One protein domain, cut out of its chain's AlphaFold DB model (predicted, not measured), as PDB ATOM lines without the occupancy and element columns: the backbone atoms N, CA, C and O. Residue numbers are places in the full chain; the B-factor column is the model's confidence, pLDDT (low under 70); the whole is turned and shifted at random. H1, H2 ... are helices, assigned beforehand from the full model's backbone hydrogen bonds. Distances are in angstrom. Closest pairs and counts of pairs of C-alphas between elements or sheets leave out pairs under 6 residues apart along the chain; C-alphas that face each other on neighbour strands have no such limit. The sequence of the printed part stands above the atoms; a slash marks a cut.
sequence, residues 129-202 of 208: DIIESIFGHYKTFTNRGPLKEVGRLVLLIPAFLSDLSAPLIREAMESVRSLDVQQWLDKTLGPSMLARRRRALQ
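What this domain is: This is residues 129 to 202 of the 208 residues of an uncharacterized protein of Thiohalocapsa sp. PB-PSB1 (UniProt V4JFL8). The longest helix, H1, crosses the outside of H2, and H2, H3 and H4 follow as an open loop round an empty middle, nearly closed where H2 nears H4; residues 195 to 202, with most of H5, stick out. The 74 printed residues, all helix in class with five named helices, H1 to H5 in chain order, are loose: radius of gyration of the C-alphas 14.8 A, spans 44 by 32 by 20 A.

Where its parts are: Find C-alpha 129 at (24.632, -54.103, 0.822); from there H1 runs 19.5 A to residue 142. H2 holds residues 152 to 161, 16.9 A, H3 166 to 175, H4 178 to 188, and H5 193 to 200, ending at (48.486, -41.445, -27.631).

How they stand to each other: Look at Tyr 138 and Ile 157, the closest C-alphas of H1 and H2, 6.7 A apart: H1 touches H2 with residues 134 to 138 alone, at a steep tilt of 55 degrees, opposite ways. H2 and H4 are close but not clearly touching, with the closest C-alphas, Arg 152 and Leu 185, 6.8 A apart. H3 and H5 touch no helix. Every O i to N i+4 pair is within hydrogen-bond range in H1, H3, H4 and H5; H2 has 2 of 6, beside 6 of 7 O i to N i+3 pairs.

The domain as a whole: The farthest C-alphas, Pro 167 and Leu 201, are 44.9 A apart. The printed part has no cut and no long link; pLDDT is under 70 at residues 146 to 150.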
ATOM      1  N   ASP A 129      25.566 -53.476   1.767       89.62
ATOM      2  CA  ASP A 129      24.632 -54.103   0.822       89.62
ATOM      3  C   ASP A 129      23.834 -53.055   0.036       89.62
ATOM      4  O   ASP A 129      23.521 -53.249  -1.134       89.62
ATOM      5  N   ILE A 130      23.527 -51.913   0.663       88.00
ATOM      6  CA  ILE A 130      22.832 -50.794   0.018       88.00
ATOM      7  C   ILE A 130      23.697 -50.222  -1.114       88.00
ATOM      8  O   ILE A 130      23.222 -50.048  -2.235       88.00
ATOM      9  N   ILE A 131      24.983 -49.984  -0.847       88.69
ATOM     10  CA  ILE A 131      25.954 -49.483  -1.828       88.69
ATOM     11  C   ILE A 131      26.177 -50.525  -2.931       88.69
ATOM     12  O   ILE A 131      26.161 -50.194  -4.116       88.69
ATOM     13  N   GLU A 132      26.325 -51.795  -2.560       89.94
ATOM     14  CA  GLU A 132      26.487 -52.902  -3.505       89.94
ATOM     15  C   GLU A 132      25.265 -53.058  -4.416       89.94
ATOM     16  O   GLU A 132      25.423 -53.231  -5.625       89.94
ATOM     17  N   SER A 133      24.057 -52.907  -3.870       89.69
ATOM     18  CA  SER A 133      22.803 -52.922  -4.626       89.69
ATOM     19  C   SER A 133      22.740 -51.776  -5.639       89.69
ATOM     20  O   SER A 133      22.396 -51.995  -6.801       89.69
ATOM     21  N   ILE A 134      23.147 -50.564  -5.245       89.75
ATOM     22  CA  ILE A 134      23.225 -49.404  -6.149       89.75
ATOM     23  C   ILE A 134      24.207 -49.677  -7.293       89.75
ATOM     24  O   ILE A 134      23.881 -49.462  -8.463       89.75
ATOM     25  N   PHE A 135      25.392 -50.210  -6.989       87.62
ATOM     26  CA  PHE A 135      26.358 -50.580  -8.021       87.62
ATOM     27  C   PHE A 135      25.891 -51.766  -8.879       87.62
ATOM     28  O   PHE A 135      26.235 -51.835 -10.060       87.62
ATOM     29  N   GLY A 136      25.086 -52.675  -8.333       88.69
ATOM     30  CA  GLY A 136      24.412 -53.737  -9.081       88.69
ATOM     31  C   GLY A 136      23.410 -53.179 -10.095       88.69
ATOM     32  O   GLY A 136      23.441 -53.563 -11.269       88.69
ATOM     33  N   HIS A 137      22.587 -52.211  -9.682       87.12
ATOM     34  CA  HIS A 137      21.666 -51.497 -10.571       87.12
ATOM     35  C   HIS A 137      22.445 -50.746 -11.663       87.12
ATOM     36  O   HIS A 137      22.185 -50.922 -12.854       87.12
ATOM     37  N   TYR A 138      23.490 -50.014 -11.274       87.69
ATOM     38  CA  TYR A 138      24.387 -49.329 -12.202       87.69
ATOM     39  C   TYR A 138      24.996 -50.277 -13.252       87.69
ATOM     40  O   TYR A 138      24.957 -49.994 -14.454       87.69
ATOM     41  N   LYS A 139      25.532 -51.433 -12.836       85.69
ATOM     42  CA  LYS A 139      26.093 -52.440 -13.754       85.69
ATOM     43  C   LYS A 139      25.028 -52.993 -14.700       85.69
ATOM     44  O   LYS A 139      25.286 -53.135 -15.890       85.69
ATOM     45  N   THR A 140      23.826 -53.256 -14.190       87.00
ATOM     46  CA  THR A 140      22.698 -53.742 -14.999       87.00
ATOM     47  C   THR A 140      22.312 -52.738 -16.084       87.00
ATOM     48  O   THR A 140      22.090 -53.127 -17.231       87.00
ATOM     49  N   PHE A 141      22.282 -51.445 -15.750       84.88
ATOM     50  CA  PHE A 141      22.004 -50.379 -16.708       84.88
ATOM     51  C   PHE A 141      23.116 -50.253 -17.759       84.88
ATOM     52  O   PHE A 141      22.854 -50.269 -18.962       84.88
ATOM     53  N   THR A 142      24.373 -50.182 -17.319       83.62
ATOM     54  CA  THR A 142      25.523 -49.961 -18.214       83.62
ATOM     55  C   THR A 142      25.845 -51.146 -19.118       83.62
ATOM     56  O   THR A 142      26.335 -50.936 -20.224       83.62
ATOM     57  N   ASN A 143      25.497 -52.377 -18.731       82.19
ATOM     58  CA  ASN A 143      25.700 -53.557 -19.577       82.19
ATOM     59  C   ASN A 143      24.878 -53.525 -20.885       82.19
ATOM     60  O   ASN A 143      25.179 -54.269 -21.814       82.19
ATOM     61  N   ARG A 144      23.858 -52.660 -20.974       77.25
ATOM     62  CA  ARG A 144      23.051 -52.446 -22.190       77.25
ATOM     63  C   ARG A 144      23.699 -51.474 -23.180       77.25
ATOM     64  O   ARG A 144      23.269 -51.401 -24.326       77.25
ATOM     65  N   GLY A 145      24.695 -50.706 -22.739       71.19
ATOM     66  CA  GLY A 145      25.355 -49.681 -23.539       71.19
ATOM     67  C   GLY A 145      26.748 -50.099 -24.023       71.19
ATOM     68  O   GLY A 145      27.398 -50.955 -23.422       71.19
ATOM     69  N   PRO A 146      27.270 -49.452 -25.080       65.06
ATOM     70  CA  PRO A 146      28.643 -49.670 -25.541       65.06
ATOM     71  C   PRO A 146      29.695 -49.117 -24.558       65.06
ATOM     72  O   PRO A 146      30.869 -49.480 -24.625       65.06
ATOM     73  N   LEU A 147      29.286 -48.232 -23.643       63.00
ATOM     74  CA  LEU A 147      30.141 -47.575 -22.659       63.00
ATOM     75  C   LEU A 147      30.096 -48.336 -21.329       63.00
ATOM     76  O   LEU A 147      29.172 -48.173 -20.539       63.00
ATOM     77  N   LYS A 148      31.125 -49.150 -21.079       62.81
ATOM     78  CA  LYS A 148      31.286 -49.930 -19.837       62.81
ATOM     79  C   LYS A 148      32.091 -49.206 -18.749       62.81
ATOM     80  O   LYS A 148      32.344 -49.769 -17.689       62.81
ATOM     81  N   GLU A 149      32.551 -47.985 -19.015       65.25
ATOM     82  CA  GLU A 149      33.399 -47.233 -18.089       65.25
ATOM     83  C   GLU A 149      32.561 -46.470 -17.057       65.25
ATOM     84  O   GLU A 149      31.568 -45.834 -17.403       65.25
ATOM     85  N   VAL A 150      33.013 -46.475 -15.796       69.19
ATOM     86  CA  VAL A 150      32.377 -45.714 -14.704       69.19
ATOM     87  C   VAL A 150      32.405 -44.208 -14.948       69.19
ATOM     88  O   VAL A 150      31.463 -43.545 -14.546       69.19
ATOM     89  N   GLY A 151      33.412 -43.700 -15.674       77.94
ATOM     90  CA  GLY A 151      33.715 -42.282 -15.913       77.94
ATOM     91  C   GLY A 151      32.531 -41.315 -15.801       77.94
ATOM     92  O   GLY A 151      32.117 -40.950 -14.708       77.94
ATOM     93  N   ARG A 152      31.984 -40.858 -16.928       78.12
ATOM     94  CA  ARG A 152      30.876 -39.881 -16.904       78.12
ATOM     95  C   ARG A 152      29.557 -40.481 -16.407       78.12
ATOM     96  O   ARG A 152      28.697 -39.753 -15.926       78.12
ATOM     97  N   LEU A 153      29.412 -41.804 -16.507       81.62
ATOM     98  CA  LEU A 153      28.207 -42.528 -16.104       81.62
ATOM     99  C   LEU A 153      28.025 -42.583 -14.582       81.62
ATOM    100  O   LEU A 153      26.931 -42.898 -14.129       81.62
ATOM    101  N   VAL A 154      29.034 -42.214 -13.786       83.38
ATOM    102  CA  VAL A 154      28.920 -42.103 -12.323       83.38
ATOM    103  C   VAL A 154      27.784 -41.165 -11.894       83.38
ATOM    104  O   VAL A 154      27.155 -41.398 -10.867       83.38
ATOM    105  N   LEU A 155      27.453 -40.158 -12.714       86.12
ATOM    106  CA  LEU A 155      26.334 -39.241 -12.471       86.12
ATOM    107  C   LEU A 155      24.954 -39.910 -12.578       86.12
ATOM    108  O   LEU A 155      23.962 -39.325 -12.152       86.12
ATOM    109  N   LEU A 156      24.874 -41.142 -13.091       84.62
ATOM    110  CA  LEU A 156      23.646 -41.935 -13.054       84.62
ATOM    111  C   LEU A 156      23.353 -42.492 -11.658       84.62
ATOM    112  O   LEU A 156      22.198 -42.759 -11.352       84.62
ATOM    113  N   ILE A 157      24.369 -42.654 -10.802       87.50
ATOM    114  CA  ILE A 157      24.181 -43.218  -9.459       87.50
ATOM    115  C   ILE A 157      23.207 -42.366  -8.625       87.50
ATOM    116  O   ILE A 157      22.230 -42.930  -8.137       87.50
ATOM    117  N   PRO A 158      23.386 -41.033  -8.505       85.00
ATOM    118  CA  PRO A 158      22.394 -40.178  -7.854       85.00
ATOM    119  C   PRO A 158      21.011 -40.243  -8.511       85.00
ATOM    120  O   PRO A 158      20.008 -40.219  -7.810       85.00
ATOM    121  N   ALA A 159      20.938 -40.374  -9.839       85.19
ATOM    122  CA  ALA A 159      19.660 -40.480 -10.545       85.19
ATOM    123  C   ALA A 159      18.895 -41.771 -10.197       85.19
ATOM    124  O   ALA A 159      17.673 -41.748 -10.155       85.19
ATOM    125  N   PHE A 160      19.590 -42.876  -9.895       82.19
ATOM    126  CA  PHE A 160      18.962 -44.124  -9.430       82.19
ATOM    127  C   PHE A 160      18.443 -44.059  -7.990       82.19
ATOM    128  O   PHE A 160      17.680 -44.933  -7.583       82.19
ATOM    129  N   LEU A 161      18.892 -43.074  -7.214       84.44
ATOM    130  CA  LEU A 161      18.503 -42.881  -5.816       84.44
ATOM    131  C   LEU A 161      17.344 -41.898  -5.647       84.44
ATOM    132  O   LEU A 161      16.755 -41.834  -4.570       84.44
ATOM    133  N   SER A 162      17.030 -41.145  -6.697       84.50
ATOM    134  CA  SER A 162      15.987 -40.126  -6.699       84.50
ATOM    135  C   SER A 162      14.720 -40.647  -7.362       84.50
ATOM    136  O   SER A 162      14.775 -41.380  -8.349       84.50
ATOM    137  N   ASP A 163      13.567 -40.205  -6.867       86.00
ATOM    138  CA  ASP A 163      12.306 -40.387  -7.579       86.00
ATOM    139  C   ASP A 163      12.233 -39.380  -8.739       86.00
ATOM    140  O   ASP A 163      12.027 -38.177  -8.540       86.00
ATOM    141  N   LEU A 164      12.504 -39.856  -9.957       87.50
ATOM    142  CA  LEU A 164      12.579 -39.033 -11.166       87.50
ATOM    143  C   LEU A 164      11.178 -38.595 -11.610       87.50
ATOM    144  O   LEU A 164      10.574 -39.165 -12.518       87.50
ATOM    145  N   SER A 165      10.673 -37.545 -10.972       91.81
ATOM    146  CA  SER A 165       9.396 -36.916 -11.306       91.81
ATOM    147  C   SER A 165       9.558 -35.810 -12.358       91.81
ATOM    148  O   SER A 165      10.613 -35.181 -12.473       91.81
ATOM    149  N   ALA A 166       8.499 -35.527 -13.125       94.00
ATOM    150  CA  ALA A 166       8.518 -34.446 -14.117       94.00
ATOM    151  C   ALA A 166       8.886 -33.064 -13.523       94.00
ATOM    152  O   ALA A 166       9.680 -32.361 -14.152       94.00
ATOM    153  N   PRO A 167       8.400 -32.670 -12.323       94.44
ATOM    154  CA  PRO A 167       8.836 -31.437 -11.666       94.44
ATOM    155  C   PRO A 167      10.341 -31.408 -11.378       94.44
ATOM    156  O   PRO A 167      10.990 -30.421 -11.707       94.44
ATOM    157  N   LEU A 168      10.901 -32.501 -10.843       92.25
ATOM    158  CA  LEU A 168      12.332 -32.598 -10.541       92.25
ATOM    159  C   LEU A 168      13.183 -32.491 -11.812       92.25
ATOM    160  O   LEU A 168      14.197 -31.800 -11.832       92.25
ATOM    161  N   ILE A 169      12.762 -33.160 -12.888       91.50
ATOM    162  CA  ILE A 169      13.460 -33.102 -14.178       91.50
ATOM    163  C   ILE A 169      13.444 -31.672 -14.723       91.50
ATOM    164  O   ILE A 169      14.480 -31.174 -15.161       91.50
ATOM    165  N   ARG A 170      12.290 -30.995 -14.669       93.62
ATOM    166  CA  ARG A 170      12.165 -29.603 -15.108       93.62
ATOM    167  C   ARG A 170      13.073 -28.679 -14.299       93.62
ATOM    168  O   ARG A 170      13.828 -27.917 -14.893       93.62
ATOM    169  N   GLU A 171      13.037 -28.781 -12.973       94.12
ATOM    170  CA  GLU A 171      13.893 -27.994 -12.084       94.12
ATOM    171  C   GLU A 171      15.376 -28.220 -12.394       94.12
ATOM    172  O   GLU A 171      16.133 -27.261 -12.530       94.12
ATOM    173  N   ALA A 172      15.803 -29.472 -12.583       91.12
ATOM    174  CA  ALA A 172      17.183 -29.795 -12.934       91.12
ATOM    175  C   ALA A 172      17.596 -29.184 -14.285       91.12
ATOM    176  O   ALA A 172      18.698 -28.652 -14.408       91.12
ATOM    177  N   MET A 173      16.712 -29.221 -15.288       91.50
ATOM    178  CA  MET A 173      16.961 -28.624 -16.605       91.50
ATOM    179  C   MET A 173      17.017 -27.091 -16.570       91.50
ATOM    180  O   MET A 173      17.759 -26.496 -17.348       91.50
ATOM    181  N   GLU A 174      16.241 -26.452 -15.693       95.62
ATOM    182  CA  GLU A 174      16.207 -24.991 -15.537       95.62
ATOM    183  C   GLU A 174      17.363 -24.466 -14.669       95.62
ATOM    184  O   GLU A 174      17.853 -23.360 -14.897       95.62
ATOM    185  N   SER A 175      17.828 -25.256 -13.695       94.50
ATOM    186  CA  SER A 175      18.852 -24.848 -12.721       94.50
ATOM    187  C   SER A 175      20.282 -25.229 -13.107       94.50
ATOM    188  O   SER A 175      21.222 -24.547 -12.696       94.50
ATOM    189  N   VAL A 176      20.480 -26.293 -13.895       92.56
ATOM    190  CA  VAL A 176      21.813 -26.824 -14.210       92.56
ATOM    191  C   VAL A 176      22.054 -26.829 -15.716       92.56
ATOM    192  O   VAL A 176      21.435 -27.574 -16.473       92.56
ATOM    193  N   ARG A 177      23.033 -26.039 -16.171       93.62
ATOM    194  CA  ARG A 177      23.429 -26.020 -17.585       93.62
ATOM    195  C   ARG A 177      24.323 -27.215 -17.901       93.62
ATOM    196  O   ARG A 177      25.286 -27.491 -17.186       93.62
ATOM    197  N   SER A 178      24.110 -27.844 -19.055       89.88
ATOM    198  CA  SER A 178      24.949 -28.956 -19.533       89.88
ATOM    199  C   SER A 178      26.440 -28.600 -19.624       89.88
ATOM    200  O   SER A 178      27.296 -29.460 -19.424       89.88
ATOM    201  N   LEU A 179      26.760 -27.327 -19.895       92.44
ATOM    202  CA  LEU A 179      28.136 -26.828 -19.929       92.44
ATOM    203  C   LEU A 179      28.822 -26.932 -18.558       92.44
ATOM    204  O   LEU A 179      29.980 -27.337 -18.493       92.44
ATOM    205  N   ASP A 180      28.104 -26.616 -17.479       92.56
ATOM    206  CA  ASP A 180      28.645 -26.644 -16.117       92.56
ATOM    207  C   ASP A 180      28.929 -28.090 -15.685       92.56
ATOM    208  O   ASP A 180      29.992 -28.386 -15.137       92.56
ATOM    209  N   VAL A 181      28.029 -29.020 -16.027       89.50
ATOM    210  CA  VAL A 181      28.228 -30.462 -15.796       89.50
ATOM    211  C   VAL A 181      29.458 -30.968 -16.548       89.50
ATOM    212  O   VAL A 181      30.277 -31.696 -15.988       89.50
ATOM    213  N   GLN A 182      29.624 -30.566 -17.810       87.69
ATOM    214  CA  GLN A 182      30.765 -30.967 -18.629       87.69
ATOM    215  C   GLN A 182      32.091 -30.440 -18.056       87.69
ATOM    216  O   GLN A 182      33.045 -31.209 -17.928       87.69
ATOM    217  N   GLN A 183      32.138 -29.169 -17.648       90.56
ATOM    218  CA  GLN A 183      33.314 -28.584 -16.994       90.56
ATOM    219  C   GLN A 183      33.643 -29.289 -15.674       90.56
ATOM    220  O   GLN A 183      34.809 -29.583 -15.402       90.56
ATOM    221  N   TRP A 184      32.627 -29.604 -14.867       91.88
ATOM    222  CA  TRP A 184      32.815 -30.341 -13.621       91.88
ATOM    223  C   TRP A 184      33.371 -31.749 -13.862       91.88
ATOM    224  O   TRP A 184      34.303 -32.165 -13.169       91.88
ATOM    225  N   LEU A 185      32.850 -32.465 -14.865       88.44
ATOM    226  CA  LEU A 185      33.329 -33.794 -15.250       88.44
ATOM    227  C   LEU A 185      34.798 -33.757 -15.679       88.44
ATOM    228  O   LEU A 185      35.591 -34.578 -15.220       88.44
ATOM    229  N   ASP A 186      35.174 -32.796 -16.522       86.56
ATOM    230  CA  ASP A 186      36.545 -32.682 -17.018       86.56
ATOM    231  C   ASP A 186      37.523 -32.278 -15.900       86.56
ATOM    232  O   ASP A 186      38.649 -32.775 -15.870       86.56
ATOM    233  N   LYS A 187      37.086 -31.452 -14.937       89.50
ATOM    234  CA  LYS A 187      37.879 -31.087 -13.752       89.50
ATOM    235  C   LYS A 187      38.047 -32.248 -12.765       89.50
ATOM    236  O   LYS A 187      39.125 -32.407 -12.201       89.50
ATOM    237  N   THR A 188      36.988 -33.020 -12.524       89.31
ATOM    238  CA  THR A 188      36.945 -34.013 -11.434       89.31
ATOM    239  C   THR A 188      37.445 -35.384 -11.873       89.31
ATOM    240  O   THR A 188      38.183 -36.038 -11.141       89.31
ATOM    241  N   LEU A 189      37.045 -35.834 -13.063       85.56
ATOM    242  CA  LEU A 189      37.356 -37.175 -13.570       85.56
ATOM    243  C   LEU A 189      38.448 -37.157 -14.640       85.56
ATOM    244  O   LEU A 189      39.134 -38.160 -14.838       85.56
ATOM    245  N   GLY A 190      38.614 -36.026 -15.332       82.56
ATOM    246  CA  GLY A 190      39.585 -35.890 -16.408       82.56
ATOM    247  C   GLY A 190      39.248 -36.725 -17.654       82.56
ATOM    248  O   GLY A 190      38.128 -37.218 -17.827       82.56
ATOM    249  N   PRO A 191      40.209 -36.872 -18.585       80.19
ATOM    250  CA  PRO A 191      39.998 -37.618 -19.818       80.19
ATOM    251  C   PRO A 191      39.864 -39.122 -19.550       80.19
ATOM    252  O   PRO A 191      40.669 -39.712 -18.828       80.19
ATOM    253  N   SER A 192      38.897 -39.765 -20.214       77.50
ATOM    254  CA  SER A 192      38.709 -41.216 -20.114       77.50
ATOM    255  C   SER A 192      39.933 -41.999 -20.598       77.50
ATOM    256  O   SER A 192      40.735 -41.508 -21.401       77.50
ATOM    257  N   MET A 193      40.071 -43.252 -20.159       77.62
ATOM    258  CA  MET A 193      41.170 -44.120 -20.603       77.62
ATOM    259  C   MET A 193      41.150 -44.324 -22.119       77.62
ATOM    260  O   MET A 193      42.202 -44.280 -22.760       77.62
ATOM    261  N   LEU A 194      39.961 -44.457 -22.714       77.56
ATOM    262  CA  LEU A 194      39.798 -44.473 -24.165       77.56
ATOM    263  C   LEU A 194      40.270 -43.165 -24.822       77.56
ATOM    264  O   LEU A 194      40.969 -43.218 -25.833       77.56
ATOM    265  N   ALA A 195      39.933 -41.999 -24.261       80.38
ATOM    266  CA  ALA A 195      40.373 -40.707 -24.790       80.38
ATOM    267  C   ALA A 195      41.898 -40.543 -24.701       80.38
ATOM    268  O   ALA A 195      42.525 -40.076 -25.654       80.38
ATOM    269  N   ARG A 196      42.509 -40.987 -23.595       82.81
ATOM    270  CA  ARG A 196      43.969 -41.018 -23.422       82.81
ATOM    271  C   ARG A 196      44.635 -41.926 -24.454       82.81
ATOM    272  O   ARG A 196      45.585 -41.497 -25.101       82.81
ATOM    273  N   ARG A 197      44.110 -43.141 -24.658       83.00
ATOM    274  CA  ARG A 197      44.607 -44.080 -25.680       83.00
ATOM    275  C   ARG A 197      44.487 -43.505 -27.085       83.00
ATOM    276  O   ARG A 197      45.450 -43.560 -27.834       83.00
ATOM    277  N   ARG A 198      43.341 -42.909 -27.431       84.38
ATOM    278  CA  ARG A 198      43.148 -42.271 -28.741       84.38
ATOM    279  C   ARG A 198      44.144 -41.142 -28.974       84.38
ATOM    280  O   ARG A 198      44.724 -41.114 -30.043       84.38
ATOM    281  N   ARG A 199      44.384 -40.263 -27.991       86.50
ATOM    282  CA  ARG A 199      45.411 -39.209 -28.112       86.50
ATOM    283  C   ARG A 199      46.814 -39.784 -28.289       86.50
ATOM    284  O   ARG A 199      47.552 -39.299 -29.129       86.50
ATOM    285  N   ALA A 200      47.171 -40.814 -27.524       87.75
ATOM    286  CA  ALA A 200      48.486 -41.445 -27.631       87.75
ATOM    287  C   ALA A 200      48.700 -42.165 -28.977       87.75
ATOM    288  O   ALA A 200      49.831 -42.285 -29.432       87.75
ATOM    289  N   LEU A 201      47.618 -42.641 -29.601       88.75
ATOM    290  CA  LEU A 201      47.626 -43.366 -30.872       88.75
ATOM    291  C   LEU A 201      47.199 -42.492 -32.064       88.75
ATOM    292  O   LEU A 201      46.941 -43.026 -33.142       88.75
ATOM    293  N   GLN A 202      47.085 -41.168 -31.890       80.62
ATOM    294  CA  GLN A 202      46.786 -40.275 -33.007       80.62
ATOM    295  C   GLN A 202      47.965 -40.304 -33.990       80.62
ATOM    296  O   GLN A 202      49.095 -40.025 -33.581       80.62
TER     297      GLN A 202